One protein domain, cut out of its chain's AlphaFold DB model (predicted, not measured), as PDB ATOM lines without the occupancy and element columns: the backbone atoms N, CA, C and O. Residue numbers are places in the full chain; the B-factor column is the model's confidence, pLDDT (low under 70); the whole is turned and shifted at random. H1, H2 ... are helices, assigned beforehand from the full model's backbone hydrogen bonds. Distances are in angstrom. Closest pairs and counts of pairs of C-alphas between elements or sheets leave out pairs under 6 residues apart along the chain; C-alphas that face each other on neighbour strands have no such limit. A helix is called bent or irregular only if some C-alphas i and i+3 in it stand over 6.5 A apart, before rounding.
ATOM      1  N   GLU A 185     204.894 171.241 137.116       91.50
ATOM      2  CA  GLU A 185     204.188 172.533 137.135       91.50
ATOM      3  C   GLU A 185     204.379 173.326 135.838       91.50
ATOM      4  O   GLU A 185     203.464 174.005 135.370       91.50
ATOM      5  N   VAL A 186     205.579 173.253 135.259       92.44
ATOM      6  CA  VAL A 186     205.910 173.913 133.991       92.44
ATOM      7  C   VAL A 186     205.227 173.180 132.842       92.44
ATOM      8  O   VAL A 186     204.554 173.795 132.016       92.44
ATOM      9  N   LEU A 187     205.355 171.855 132.825       93.19
ATOM     10  CA  LEU A 187     204.795 171.009 131.788       93.19
ATOM     11  C   LEU A 187     203.270 171.086 131.744       93.19
ATOM     12  O   LEU A 187     202.720 171.127 130.653       93.19
ATOM     13  N   ASP A 188     202.583 171.151 132.887       93.19
ATOM     14  CA  ASP A 188     201.121 171.282 132.931       93.19
ATOM     15  C   ASP A 188     200.647 172.558 132.218       93.19
ATOM     16  O   ASP A 188     199.756 172.503 131.371       93.19
ATOM     17  N   LYS A 189     201.313 173.697 132.458       92.94
ATOM     18  CA  LYS A 189     201.005 174.959 131.761       92.94
ATOM     19  C   LYS A 189     201.251 174.858 130.260       92.94
ATOM     20  O   LYS A 189     200.435 175.335 129.471       92.94
ATOM     21  N   ILE A 190     202.373 174.259 129.858       93.25
ATOM     22  CA  ILE A 190     202.706 174.131 128.438       93.25
ATOM     23  C   ILE A 190     201.752 173.157 127.753       93.25
ATOM     24  O   ILE A 190     201.318 173.453 126.649       93.25
ATOM     25  N   ILE A 191     201.378 172.048 128.402       94.81
ATOM     26  CA  ILE A 191     200.358 171.111 127.911       94.81
ATOM     27  C   ILE A 191     199.033 171.842 127.705       94.81
ATOM     28  O   ILE A 191     198.389 171.642 126.681       94.81
ATOM     29  N   ASP A 192     198.609 172.671 128.660       93.75
ATOM     30  CA  ASP A 192     197.354 173.420 128.572       93.75
ATOM     31  C   ASP A 192     197.346 174.340 127.339       93.75
ATOM     32  O   ASP A 192     196.419 174.300 126.525       93.75
ATOM     33  N   TRP A 193     198.434 175.091 127.154       94.44
ATOM     34  CA  TRP A 193     198.620 175.989 126.019       94.44
ATOM     35  C   TRP A 193     198.767 175.245 124.682       94.44
ATOM     36  O   TRP A 193     198.084 175.576 123.709       94.44
ATOM     37  N   SER A 194     199.635 174.233 124.612       94.12
ATOM     38  CA  SER A 194     199.904 173.471 123.388       94.12
ATOM     39  C   SER A 194     198.678 172.676 122.953       94.12
ATOM     40  O   SER A 194     198.448 172.517 121.752       94.12
ATOM     41  N   TYR A 195     197.850 172.243 123.912       95.44
ATOM     42  CA  TYR A 195     196.584 171.592 123.618       95.44
ATOM     43  C   TYR A 195     195.667 172.515 122.814       95.44
ATOM     44  O   TYR A 195     195.133 172.101 121.787       95.44
ATOM     45  N   ASP A 196     195.506 173.763 123.262       94.00
ATOM     46  CA  ASP A 196     194.674 174.751 122.571       94.00
ATOM     47  C   ASP A 196     195.215 175.054 121.172       94.00
ATOM     48  O   ASP A 196     194.463 175.021 120.200       94.00
ATOM     49  N   GLN A 197     196.530 175.260 121.047       93.19
ATOM     50  CA  GLN A 197     197.142 175.547 119.747       93.19
ATOM     51  C   GLN A 197     196.919 174.416 118.738       93.19
ATOM     52  O   GLN A 197     196.573 174.665 117.584       93.19
ATOM     53  N   VAL A 198     197.116 173.164 119.151       94.44
ATOM     54  CA  VAL A 198     196.996 172.022 118.237       94.44
ATOM     55  C   VAL A 198     195.538 171.681 117.951       94.44
ATOM     56  O   VAL A 198     195.210 171.373 116.806       94.44
ATOM     57  N   ALA A 199     194.645 171.812 118.934       93.88
ATOM     58  CA  ALA A 199     193.210 171.664 118.715       93.88
ATOM     59  C   ALA A 199     192.673 172.687 117.695       93.88
ATOM     60  O   ALA A 199     191.878 172.322 116.826       93.88
ATOM     61  N   ASP A 200     193.154 173.935 117.742       92.69
ATOM     62  CA  ASP A 200     192.788 174.991 116.789       92.69
ATOM     63  C   ASP A 200     193.280 174.701 115.358       92.69
ATOM     64  O   ASP A 200     192.620 175.059 114.376       92.69
ATOM     65  N   MET A 201     194.434 174.039 115.224       88.75
ATOM     66  CA  MET A 201     195.011 173.646 113.931       88.75
ATOM     67  C   MET A 201     194.464 172.317 113.392       88.75
ATOM     68  O   MET A 201     194.677 171.998 112.218       88.75
ATOM     69  N   SER A 202     193.761 171.548 114.224       91.06
ATOM     70  CA  SER A 202     193.304 170.206 113.880       91.06
ATOM     71  C   SER A 202     192.320 170.209 112.706       91.06
ATOM     72  O   SER A 202     191.448 171.076 112.557       91.06
ATOM     73  N   ARG A 203     192.412 169.176 111.858       90.94
ATOM     74  CA  ARG A 203     191.531 169.020 110.687       90.94
ATOM     75  C   ARG A 203     190.066 168.790 111.061       90.94
ATOM     76  O   ARG A 203     189.185 169.097 110.255       90.94
ATOM     77  N   TYR A 204     189.813 168.267 112.261       88.88
ATOM     78  CA  TYR A 204     188.484 167.871 112.730       88.88
ATOM     79  C   TYR A 204     187.640 169.058 113.220       88.88
ATOM     80  O   TYR A 204     186.411 168.995 113.151       88.88
ATOM     81  N   ARG A 205     188.274 170.181 113.600       86.31
ATOM     82  CA  ARG A 205     187.617 171.451 113.990       86.31
ATOM     83  C   ARG A 205     186.574 171.313 115.104       86.31
ATOM     84  O   ARG A 205     185.572 172.031 115.120       86.31
ATOM     85  N   ASP A 206     186.798 170.388 116.021       88.69
ATOM     86  CA  ASP A 206     185.931 170.098 117.163       88.69
ATOM     87  C   ASP A 206     186.538 170.554 118.503       88.69
ATOM     88  O   ASP A 206     185.967 170.282 119.559       88.69
ATOM     89  N   ASN A 207     187.640 171.313 118.450       89.81
ATOM     90  CA  ASN A 207     188.425 171.794 119.590       89.81
ATOM     91  C   ASN A 207     189.036 170.664 120.436       89.81
ATOM     92  O   ASN A 207     189.316 170.857 121.623       89.81
ATOM     93  N   TYR A 208     189.252 169.493 119.836       93.75
ATOM     94  CA  TYR A 208     189.971 168.393 120.458       93.75
ATOM     95  C   TYR A 208     191.188 167.988 119.634       93.75
ATOM     96  O   TYR A 208     191.232 168.114 118.411       93.75
ATOM     97  N   ILE A 209     192.176 167.442 120.334       95.12
ATOM     98  CA  ILE A 209     193.326 166.792 119.710       95.12
ATOM     99  C   ILE A 209     192.968 165.347 119.401       95.12
ATOM    100  O   ILE A 209     192.410 164.645 120.247       95.12
ATOM    101  N   HIS A 210     193.326 164.903 118.203       95.62
ATOM    102  CA  HIS A 210     193.175 163.517 117.777       95.62
ATOM    103  C   HIS A 210     194.510 162.774 117.853       95.62
ATOM    104  O   HIS A 210     195.575 163.384 117.946       95.62
ATOM    105  N   VAL A 211     194.478 161.443 117.815       95.25
ATOM    106  CA  VAL A 211     195.702 160.619 117.825       95.25
ATOM    107  C   VAL A 211     196.624 160.953 116.650       95.25
ATOM    108  O   VAL A 211     197.842 160.942 116.812       95.25
ATOM    109  N   GLU A 212     196.062 161.301 115.494       95.25
ATOM    110  CA  GLU A 212     196.818 161.791 114.335       95.25
ATOM    111  C   GLU A 212     197.640 163.056 114.640       95.25
ATOM    112  O   GLU A 212     198.757 163.210 114.151       95.25
ATOM    113  N   ASP A 213     197.120 163.928 115.505       96.06
ATOM    114  CA  ASP A 213     197.724 165.217 115.852       96.06
ATOM    115  C   ASP A 213     198.809 165.088 116.943       96.06
ATOM    116  O   ASP A 213     199.440 166.078 117.316       96.06
ATOM    117  N   LEU A 214     199.071 163.874 117.454       95.44
ATOM    118  CA  LEU A 214     200.025 163.633 118.545       95.44
ATOM    119  C   LEU A 214     201.421 164.172 118.256       95.44
ATOM    120  O   LEU A 214     202.038 164.746 119.145       95.44
ATOM    121  N   TYR A 215     201.919 163.992 117.033       96.38
ATOM    122  CA  TYR A 215     203.242 164.496 116.667       96.38
ATOM    123  C   TYR A 215     203.317 166.014 116.838       96.38
ATOM    124  O   TYR A 215     204.226 166.519 117.493       96.38
ATOM    125  N   GLN A 216     202.317 166.728 116.316       95.94
ATOM    126  CA  GLN A 216     202.252 168.183 116.418       95.94
ATOM    127  C   GLN A 216     202.090 168.634 117.866       95.94
ATOM    128  O   GLN A 216     202.710 169.607 118.281       95.94
ATOM    129  N   PHE A 217     201.317 167.890 118.655       96.25
ATOM    130  CA  PHE A 217     201.184 168.130 120.083       96.25
ATOM    131  C   PHE A 217     202.510 167.975 120.839       96.25
ATOM    132  O   PHE A 217     202.873 168.864 121.611       96.25
ATOM    133  N   LEU A 218     203.262 166.892 120.611       96.25
ATOM    134  CA  LEU A 218     204.569 166.692 121.245       96.25
ATOM    135  C   LEU A 218     205.558 167.781 120.831       96.25
ATOM    136  O   LEU A 218     206.201 168.379 121.693       96.25
ATOM    137  N   LEU A 219     205.629 168.069 119.529       95.88
ATOM    138  CA  LEU A 219     206.490 169.111 118.985       95.88
ATOM    139  C   LEU A 219     206.171 170.466 119.621       95.88
ATOM    140  O   LEU A 219     207.064 171.102 120.165       95.88
ATOM    141  N   LYS A 220     204.898 170.872 119.654       94.75
ATOM    142  CA  LYS A 220     204.502 172.147 120.261       94.75
ATOM    143  C   LYS A 220     204.719 172.235 121.758       94.75
ATOM    144  O   LYS A 220     204.988 173.316 122.268       94.75
ATOM    145  N   THR A 221     204.605 171.114 122.456       94.69
ATOM    146  CA  THR A 221     204.836 171.072 123.901       94.69
ATOM    147  C   THR A 221     206.323 171.216 124.234       94.69
ATOM    148  O   THR A 221     206.663 171.805 125.250       94.69
ATOM    149  N   LEU A 222     207.220 170.698 123.393       94.88
ATOM    150  CA  LEU A 222     208.665 170.730 123.653       94.88
ATOM    151  C   LEU A 222     209.405 171.831 122.883       94.88
ATOM    152  O   LEU A 222     210.558 172.119 123.191       94.88
ATOM    153  N   ASN A 223     208.743 172.461 121.919       93.75
ATOM    154  CA  ASN A 223     209.231 173.589 121.138       93.75
ATOM    155  C   ASN A 223     208.098 174.620 120.934       93.75
ATOM    156  O   ASN A 223     207.495 174.693 119.856       93.75
ATOM    157  N   PRO A 224     207.760 175.412 121.970       90.19
ATOM    158  CA  PRO A 224     206.637 176.350 121.908       90.19
ATOM    159  C   PRO A 224     206.797 177.426 120.826       90.19
ATOM    160  O   PRO A 224     205.807 177.862 120.231       90.19
ATOM    161  N   LEU A 225     208.042 177.823 120.550       89.25
ATOM    162  CA  LEU A 225     208.388 178.914 119.639       89.25
ATOM    163  C   LEU A 225     208.524 178.506 118.164       89.25
ATOM    164  O   LEU A 225     208.775 179.378 117.338       89.25
ATOM    165  N   ASP A 226     208.316 177.229 117.823       89.25
ATOM    166  CA  ASP A 226     208.567 176.689 116.474       89.25
ATOM    167  C   ASP A 226     209.992 176.948 115.971       89.25
ATOM    168  O   ASP A 226     210.204 177.275 114.802       89.25
ATOM    169  N   GLU A 227     210.987 176.797 116.847       89.25
ATOM    170  CA  GLU A 227     212.383 176.780 116.411       89.25
ATOM    171  C   GLU A 227     212.605 175.649 115.390       89.25
ATOM    172  O   GLU A 227     211.954 174.602 115.451       89.25
ATOM    173  N   GLU A 228     213.506 175.848 114.430       89.62
ATOM    174  CA  GLU A 228     213.847 174.805 113.459       89.62
ATOM    175  C   GLU A 228     214.518 173.625 114.176       89.62
ATOM    176  O   GLU A 228     215.417 173.818 114.997       89.62
ATOM    177  N   ILE A 229     214.066 172.406 113.875       90.56
ATOM    178  CA  ILE A 229     214.561 171.178 114.505       90.56
ATOM    179  C   ILE A 229     215.311 170.311 113.496       90.56
ATOM    180  O   ILE A 229     215.002 170.304 112.305       90.56
ATOM    181  N   ASP A 230     216.299 169.566 113.982       89.56
ATOM    182  CA  ASP A 230     217.088 168.667 113.146       89.56
ATOM    183  C   ASP A 230     216.328 167.359 112.854       89.56
ATOM    184  O   ASP A 230     215.457 166.931 113.611       89.56
ATOM    185  N   ALA A 231     216.737 166.646 111.800       90.50
ATOM    186  CA  ALA A 231     216.147 165.352 111.428       90.50
ATOM    187  C   ALA A 231     216.254 164.283 112.536       90.50
ATOM    188  O   ALA A 231     215.393 163.410 112.644       90.50
ATOM    189  N   ASP A 232     217.297 164.344 113.370       90.00
ATOM    190  CA  ASP A 232     217.447 163.443 114.518       90.00
ATOM    191  C   ASP A 232     216.371 163.719 115.584       90.00
ATOM    192  O   ASP A 232     215.816 162.786 116.162       90.00
ATOM    193  N   ASP A 233     216.039 164.992 115.812       91.50
ATOM    194  CA  ASP A 233     215.023 165.413 116.780       91.50
ATOM    195  C   ASP A 233     213.616 165.065 116.275       91.50
ATOM    196  O   ASP A 233     212.783 164.550 117.025       91.50
ATOM    197  N   GLU A 234     213.373 165.248 114.972       93.69
ATOM    198  CA  GLU A 234     212.156 164.775 114.306       93.69
ATOM    199  C   GLU A 234     211.966 163.261 114.467       93.69
ATOM    200  O   GLU A 234     210.847 162.791 114.711       93.69
ATOM    201  N   GLN A 235     213.053 162.492 114.350       94.62
ATOM    202  CA  GLN A 235     213.025 161.043 114.507       94.62
ATOM    203  C   GLN A 235     212.691 160.643 115.948       94.62
ATOM    204  O   GLN A 235     211.815 159.799 116.140       94.62
ATOM    205  N   ILE A 236     213.305 161.280 116.955       94.19
ATOM    206  CA  ILE A 236     212.998 161.014 118.371       94.19
ATOM    207  C   ILE A 236     211.521 161.299 118.661       94.19
ATOM    208  O   ILE A 236     210.841 160.469 119.263       94.19
ATOM    209  N   LEU A 237     210.984 162.427 118.183       95.88
ATOM    210  CA  LEU A 237     209.566 162.757 118.348       95.88
ATOM    211  C   LEU A 237     208.652 161.735 117.657       95.88
ATOM    212  O   LEU A 237     207.641 161.320 118.223       95.88
ATOM    213  N   THR A 238     209.007 161.285 116.453       96.31
ATOM    214  CA  THR A 238     208.239 160.274 115.706       96.31
ATOM    215  C   THR A 238     208.233 158.917 116.417       96.31
ATOM    216  O   THR A 238     207.187 158.261 116.534       96.31
ATOM    217  N   ASP A 239     209.384 158.502 116.943       96.56
ATOM    218  CA  ASP A 239     209.520 157.277 117.728       96.56
ATOM    219  C   ASP A 239     208.747 157.389 119.046       96.56
ATOM    220  O   ASP A 239     208.051 156.447 119.440       96.56
ATOM    221  N   ALA A 240     208.763 158.566 119.674       96.31
ATOM    222  CA  ALA A 240     207.999 158.855 120.877       96.31
ATOM    223  C   ALA A 240     206.483 158.753 120.641       96.31
ATOM    224  O   ALA A 240     205.780 158.130 121.441       96.31
ATOM    225  N   VAL A 241     205.960 159.280 119.526       96.38
ATOM    226  CA  VAL A 241     204.543 159.094 119.151       96.38
ATOM    227  C   VAL A 241     204.221 157.612 118.999       96.38
ATOM    228  O   VAL A 241     203.223 157.132 119.540       96.38
ATOM    229  N   THR A 242     205.068 156.870 118.286       96.25
ATOM    230  CA  THR A 242     204.869 155.433 118.055       96.25
ATOM    231  C   THR A 242     204.847 154.657 119.372       96.25
ATOM    232  O   THR A 242     203.980 153.804 119.588       96.25
ATOM    233  N   GLU A 243     205.759 154.983 120.285       95.81
ATOM    234  CA  GLU A 243     205.846 154.357 121.596       95.81
ATOM    235  C   GLU A 243     204.643 154.705 122.476       95.81
ATOM    236  O   GLU A 243     204.032 153.804 123.056       95.81
ATOM    237  N   LEU A 244     204.235 155.975 122.522       94.75
ATOM    238  CA  LEU A 244     203.064 156.411 123.278       94.75
ATOM    239  C   LEU A 244     201.793 155.719 122.769       94.75
ATOM    240  O   LEU A 244     201.011 155.191 123.568       94.75
ATOM    241  N   ARG A 245     201.614 155.641 121.443       95.31
ATOM    242  CA  ARG A 245     200.486 154.929 120.827       95.31
ATOM    243  C   ARG A 245     200.475 153.458 121.217       95.31
ATOM    244  O   ARG A 245     199.430 152.929 121.600       95.31
ATOM    245  N   ARG A 246     201.640 152.806 121.180       95.31
ATOM    246  CA  ARG A 246     201.803 151.399 121.559       95.31
ATOM    247  C   ARG A 246     201.488 151.154 123.034       95.31
ATOM    248  O   ARG A 246     200.768 150.208 123.345       95.31
ATOM    249  N   GLN A 247     202.012 151.984 123.934       94.06
ATOM    250  CA  GLN A 247     201.837 151.821 125.380       94.06
ATOM    251  C   GLN A 247     200.396 152.080 125.831       94.06
ATOM    252  O   GLN A 247     199.895 151.386 126.714       94.06
ATOM    253  N   GLN A 248     199.732 153.069 125.228       93.88
ATOM    254  CA  GLN A 248     198.390 153.502 125.626       93.88
ATOM    255  C   GLN A 248     197.269 152.876 124.780       93.88
ATOM    256  O   GLN A 248     196.092 153.091 125.061       93.88
ATOM    257  N   GLY A 249     197.614 152.076 123.764       93.50
ATOM    258  CA  GLY A 249     196.645 151.408 122.893       93.50
ATOM    259  C   GLY A 249     195.897 152.361 121.957       93.50
ATOM    260  O   GLY A 249     194.727 152.125 121.661       93.50
ATOM    261  N   LEU A 250     196.553 153.430 121.500       94.06
ATOM    262  CA  LEU A 250     195.984 154.449 120.610       94.06
ATOM    263  C   LEU A 250     196.149 154.015 119.147       94.06
ATOM    264  O   LEU A 250     197.130 154.351 118.476       94.06
ATOM    265  N   VAL A 251     195.216 153.189 118.677       92.56
ATOM    266  CA  VAL A 251     195.291 152.565 117.344       92.56
ATOM    267  C   VAL A 251     194.593 153.404 116.280       92.56
ATOM    268  O   VAL A 251     195.095 153.483 115.166       92.56
ATOM    269  N   ASP A 252     193.471 154.032 116.621       94.31
ATOM    270  CA  ASP A 252     192.657 154.800 115.681       94.31
ATOM    271  C   ASP A 252     193.131 156.255 115.617       94.31
ATOM    272  O   ASP A 252     193.287 156.900 116.652       94.31
ATOM    273  N   ASP A 253     193.366 156.755 114.407       94.38
ATOM    274  CA  ASP A 253     193.822 158.123 114.159       94.38
ATOM    275  C   ASP A 253     192.722 159.154 114.475       94.38
ATOM    276  O   ASP A 253     193.034 160.268 114.897       94.38
ATOM    277  N   GLU A 254     191.446 158.765 114.346       94.50
ATOM    278  CA  GLU A 254     190.273 159.599 114.660       94.50
ATOM    279  C   GLU A 254     189.913 159.575 116.159       94.50
ATOM    280  O   GLU A 254     188.950 160.204 116.599       94.50
ATOM    281  N   GLN A 255     190.668 158.847 116.983       95.06
ATOM    282  CA  GLN A 255     190.410 158.805 118.415       95.06
ATOM    283  C   GLN A 255     190.757 160.147 119.073       95.06
ATOM    284  O   GLN A 255     191.872 160.651 118.954       95.06
ATOM    285  N   ILE A 256     189.810 160.681 119.848       94.88
ATOM    286  CA  ILE A 256     189.996 161.911 120.622       94.88
ATOM    287  C   ILE A 256     190.887 161.662 121.843       94.88
ATOM    288  O   ILE A 256     190.660 160.746 122.643       94.88
ATOM    289  N   LEU A 257     191.856 162.552 122.031       94.06
ATOM    290  CA  LEU A 257     192.716 162.632 123.200       94.06
ATOM    291  C   LEU A 257     192.264 163.775 124.101       94.06
ATOM    292  O   LEU A 257     192.464 164.952 123.814       94.06
ATOM    293  N   TYR A 258     191.658 163.427 125.231       93.62
ATOM    294  CA  TYR A 258     191.216 164.420 126.207       93.62
ATOM    295  C   TYR A 258     192.402 165.071 126.923       93.62
ATOM    296  O   TYR A 258     193.342 164.383 127.317       93.62
ATOM    297  N   ARG A 259     192.305 166.372 127.215       91.62
ATOM    298  CA  ARG A 259     193.319 167.122 127.983       91.62
ATOM    299  C   ARG A 259     193.732 166.409 129.267       91.62
ATOM    300  O   ARG A 259     194.903 166.150 129.510       91.62
ATOM    301  N   GLY A 260     192.737 165.977 130.042       91.94
ATOM    302  CA  GLY A 260     192.980 165.251 131.280       91.94
ATOM    303  C   GLY A 260     193.653 163.894 131.080       91.94
ATOM    304  O   GLY A 260     194.195 163.377 132.036       91.94
ATOM    305  N   PHE A 261     193.619 163.263 129.905       92.88
ATOM    306  CA  PHE A 261     194.394 162.039 129.665       92.88
ATOM    307  C   PHE A 261     195.894 162.343 129.573       92.88
ATOM    308  O   PHE A 261     196.689 161.610 130.153       92.88
ATOM    309  N   ILE A 262     196.258 163.435 128.902       92.56
ATOM    310  CA  ILE A 262     197.648 163.825 128.654       92.56
ATOM    311  C   ILE A 262     198.294 164.416 129.915       92.56
ATOM    312  O   ILE A 262     199.406 164.040 130.271       92.56
ATOM    313  N   ALA A 263     197.568 165.272 130.636       91.44
ATOM    314  CA  ALA A 263     198.073 166.010 131.796       91.44
ATOM    315  C   ALA A 263     198.221 165.174 133.087       91.44
ATOM    316  O   ALA A 263     198.405 165.726 134.165       91.44
ATOM    317  N   ARG A 264     198.091 163.838 133.046       92.25
ATOM    318  CA  ARG A 264     198.236 163.006 134.256       92.25
ATOM    319  C   ARG A 264     198.743 161.602 133.972       92.25
ATOM    320  O   ARG A 264     198.629 161.083 132.868       92.25
ATOM    321  N   GLY A 265     199.193 160.934 135.031       92.38
ATOM    322  CA  GLY A 265     199.492 159.503 135.006       92.38
ATOM    323  C   GLY A 265     200.648 159.153 134.069       92.38
ATOM    324  O   GLY A 265     201.682 159.816 134.072       92.38
ATOM    325  N   MET A 266     200.489 158.073 133.300       93.31
ATOM    326  CA  MET A 266     201.544 157.569 132.414       93.31
ATOM    327  C   MET A 266     201.868 158.514 131.244       93.31
ATOM    328  O   MET A 266     203.055 158.728 131.020       93.31
ATOM    329  N   PRO A 267     200.887 159.116 130.536       93.81
ATOM    330  CA  PRO A 267     201.176 160.094 129.483       93.81
ATOM    331  C   PRO A 267     202.001 161.293 129.965       93.81
ATOM    332  O   PRO A 267     202.981 161.648 129.319       93.81
ATOM    333  N   LEU A 268     201.678 161.854 131.134       94.56
ATOM    334  CA  LEU A 268     202.461 162.952 131.707       94.56
ATOM    335  C   LEU A 268     203.902 162.523 132.004       94.56
ATOM    336  O   LEU A 268     204.845 163.191 131.598       94.56
ATOM    337  N   ARG A 269     204.086 161.372 132.662       94.81
ATOM    338  CA  ARG A 269     205.427 160.838 132.963       94.81
ATOM    339  C   ARG A 269     206.238 160.564 131.702       94.81
ATOM    340  O   ARG A 269     207.442 160.790 131.687       94.81
ATOM    341  N   PHE A 270     205.574 160.091 130.651       95.50
ATOM    342  CA  PHE A 270     206.183 159.896 129.344       95.50
ATOM    343  C   PHE A 270     206.679 161.226 128.760       95.50
ATOM    344  O   PHE A 270     207.833 161.314 128.349       95.50
ATOM    345  N   LEU A 271     205.854 162.277 128.798       94.94
ATOM    346  CA  LEU A 271     206.250 163.620 128.360       94.94
ATOM    347  C   LEU A 271     207.428 164.171 129.165       94.94
ATOM    348  O   LEU A 271     208.360 164.707 128.577       94.94
ATOM    349  N   GLN A 272     207.432 163.979 130.487       95.56
ATOM    350  CA  GLN A 272     208.556 164.381 131.338       95.56
ATOM    351  C   GLN A 272     209.848 163.661 130.941       95.56
ATOM    352  O   GLN A 272     210.895 164.295 130.834       95.56
ATOM    353  N   SER A 273     209.785 162.348 130.684       95.19
ATOM    354  CA  SER A 273     210.957 161.596 130.223       95.19
ATOM    355  C   SER A 273     211.423 162.031 128.835       95.19
ATOM    356  O   SER A 273     212.624 162.164 128.616       95.19
ATOM    357  N   LEU A 274     210.487 162.328 127.929       95.38
ATOM    358  CA  LEU A 274     210.796 162.802 126.584       95.38
ATOM    359  C   LEU A 274     211.451 164.186 126.624       95.38
ATOM    360  O   LEU A 274     212.436 164.409 125.929       95.38
ATOM    361  N   ALA A 275     210.962 165.095 127.472       95.00
ATOM    362  CA  ALA A 275     211.575 166.405 127.680       95.00
ATOM    363  C   ALA A 275     213.039 166.275 128.138       95.00
ATOM    364  O   ALA A 275     213.915 166.962 127.616       95.00
ATOM    365  N   GLN A 276     213.322 165.354 129.067       94.19
ATOM    366  CA  GLN A 276     214.688 165.089 129.528       94.19
ATOM    367  C   GLN A 276     215.569 164.494 128.429       94.19
ATOM    368  O   GLN A 276     216.712 164.920 128.274       94.19
ATOM    369  N   GLU A 277     215.055 163.520 127.677       93.12
ATOM    370  CA  GLU A 277     215.777 162.882 126.576       93.12
ATOM    371  C   GLU A 277     216.138 163.901 125.491       93.12
ATOM    372  O   GLU A 277     217.313 164.051 125.161       93.12
ATOM    373  N   MET A 278     215.153 164.672 125.023       92.31
ATOM    374  CA  MET A 278     215.333 165.725 124.021       92.31
ATOM    375  C   MET A 278     216.307 166.807 124.487       92.31
ATOM    376  O   MET A 278     217.167 167.261 123.733       92.31
ATOM    377  N   HIS A 279     216.220 167.213 125.753       92.50
ATOM    378  CA  HIS A 279     217.172 168.166 126.299       92.50
ATOM    379  C   HIS A 279     218.602 167.609 126.251       92.50
ATOM    380  O   HIS A 279     219.530 168.290 125.813       92.50
ATOM    381  N   GLN A 280     218.801 166.356 126.666       90.88
ATOM    382  CA  GLN A 280     220.121 165.722 126.661       90.88
ATOM    383  C   GLN A 280     220.690 165.579 125.244       90.88
ATOM    384  O   GLN A 280     221.883 165.830 125.040       90.88
ATOM    385  N   THR A 281     219.876 165.216 124.253       88.50
ATOM    386  CA  THR A 281     220.331 165.094 122.858       88.50
ATOM    387  C   THR A 281     220.754 166.446 122.288       88.50
ATOM    388  O   THR A 281     221.856 166.567 121.750       88.50
ATOM    389  N   VAL A 282     219.964 167.496 122.504       85.75
ATOM    390  CA  VAL A 282     220.302 168.857 122.064       85.75
ATOM    391  C   VAL A 282     221.565 169.371 122.760       85.75
ATOM    392  O   VAL A 282     222.460 169.904 122.102       85.75
ATOM    393  N   GLN A 283     221.705 169.169 124.074       85.56
ATOM    394  CA  GLN A 283     222.900 169.602 124.809       85.56
ATOM    395  C   GLN A 283     224.160 168.857 124.362       85.56
ATOM    396  O   GLN A 283     225.200 169.475 124.127       85.56
ATOM    397  N   THR A 284     224.086 167.536 124.192       86.44
ATOM    398  CA  THR A 284     225.229 166.750 123.701       86.44
ATOM    399  C   THR A 284     225.651 167.182 122.299       86.44
ATOM    400  O   THR A 284     226.852 167.300 122.042       86.44
ATOM    401  N   ARG A 285     224.697 167.510 121.420       83.31
ATOM    402  CA  ARG A 285     224.981 168.056 120.087       83.31
ATOM    403  C   ARG A 285     225.628 169.440 120.160       83.31
ATOM    404  O   ARG A 285     226.641 169.661 119.498       83.31
ATOM    405  N   ARG A 286     225.113 170.349 120.998       81.06
ATOM    406  CA  ARG A 286     225.698 171.688 121.216       81.06
ATOM    407  C   ARG A 286     227.157 171.597 121.670       81.06
ATOM    408  O   ARG A 286     228.006 172.295 121.121       81.06
ATOM    409  N   LEU A 287     227.462 170.681 122.591       84.94
ATOM    410  CA  LEU A 287     228.827 170.428 123.064       84.94
ATOM    411  C   LEU A 287     229.746 169.859 121.970       84.94
ATOM    412  O   LEU A 287     230.917 170.225 121.888       84.94
ATOM    413  N   GLN A 288     229.237 168.968 121.113       83.75
ATOM    414  CA  GLN A 288     230.006 168.442 119.979       83.75
ATOM    415  C   GLN A 288     230.272 169.519 118.921       83.75
ATOM    416  O   GLN A 288     231.381 169.601 118.391       83.75
ATOM    417  N   ALA A 289     229.282 170.369 118.641       80.88
ATOM    418  CA  ALA A 289     229.410 171.475 117.701       80.88
ATOM    419  C   ALA A 289     230.405 172.539 118.190       80.88
ATOM    420  O   ALA A 289     231.194 173.037 117.389       80.88
ATOM    421  N   SER A 290     230.419 172.857 119.492       77.56
ATOM    422  CA  SER A 290     231.410 173.775 120.065       77.56
ATOM    423  C   SER A 290     232.816 173.171 120.054       77.56
ATOM    424  O   SER A 290     233.757 173.835 119.631       77.56
ATOM    425  N   ALA A 291     232.959 171.890 120.414       72.81
ATOM    426  CA  ALA A 291     234.251 171.202 120.398       72.81
ATOM    427  C   ALA A 291     234.858 171.099 118.987       72.81
ATOM    428  O   ALA A 291     236.065 171.244 118.826       72.81
ATOM    429  N   GLY A 292     234.034 170.899 117.951       66.25
ATOM    430  CA  GLY A 292     234.495 170.892 116.558       66.25
ATOM    431  C   GLY A 292     234.860 172.275 116.005       66.25
ATOM    432  O   GLY A 292     235.543 172.362 114.987       66.25
ATOM    433  N   ARG A 293     234.416 173.357 116.658       58.78
ATOM    434  CA  ARG A 293     234.679 174.743 116.242       58.78
ATOM    435  C   ARG A 293     235.995 175.287 116.801       58.78
ATOM    436  O   ARG A 293     236.597 176.131 116.151       58.78
TER     437      ARG A 293
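Overview. This is residues 185 to 293 of the 296 residues of an uncharacterized protein of Phytophthora parasitica (strain INRA-310) (UniProt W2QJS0). A compact body of crossed helices has one long helix, H5, running along one side of it and out of it, so that residues 283 to 293 stick out as an arm. H2 lies in the middle of the body, with H1 across one side and H3 across the other; H5 runs beside H3 in the opposite direction, and little H4 sits near H1 and the first residues of H5. The printed part has 109 residues with five named helices, in the order H1 H2 H3 H4 H5, and no named strand; its class is all helix. It is compact, with a radius of gyration of the C-alphas of 14.5 A, yet elongated in outline, spanning 49 by 27 by 26 A.

Along the chain. H1 covers residues 185 to 201, beginning at C-alpha 185 (204.188, 172.533, 137.135), and is 25.0 A long from first to last C-alpha. H2, residues 211 to 222, measures 17.4 A and is irregular: C-alphas 212 and 215 are 7.4 A apart. H3, residues 231 to 248, begins at C-alpha 231 (216.147, 165.352, 111.428) and measures 25.6 A. H4 is residues 259 to 262, 5.5 A. H5, residues 265 to 293, measures 42.7 A and ends at C-alpha 293 (234.679, 174.743, 116.242).

Arrangement. H1 and H2 touch at a steep tilt of 48 degrees, opposite ways; their closest C-alphas, of Ser 194 and Thr 221, are 5.5 A apart. With residues 191 to 195 alone, H1 only just touches H4, with 3 pairs of C-alphas within 8 A; the closest, of Tyr 195 and Arg 259, are 7.0 A apart. H2 touches H3 with residues 214 to 219 alone, at a steep tilt of 53 degrees, opposite ways; the closest C-alphas, of Tyr 215 and Val 241, are 6.1 A apart. H3 touches residues 267 to 278 of H5 at a shallow tilt of 16 degrees, opposite ways; the closest C-alphas, of Asp 233 and Met 278, are 7.3 A apart. H2 and H5 are close but not clearly touching, with the C-alphas of Leu 222 and Ala 275 closest at 6.6 A. H1 and H3 are apart. The helix packing is mostly crossed, but only just: 1 of 3 touching pairs with a tilt is shallow. Every O i to N i+4 pair is within hydrogen-bond range in H3 and H5; 12 of 13 are in H1 and 6 of 8 in H2, and H4 is too short for such a pair.

Size, cuts and confidence. The C-alphas farthest apart, of Asp 206 and Arg 293, are 49.0 A apart. Without residues 283 to 293, which stand free, the body spans 35 by 28 by 27 A. Residues 209 to 210 pair antiparallel with residues 256 to 257. The printed part has no cut; the link from H4 to H5 is tight, and the other links are short. Mean pLDDT of the printed part is 91.8, with residues 292 to 293 under 70.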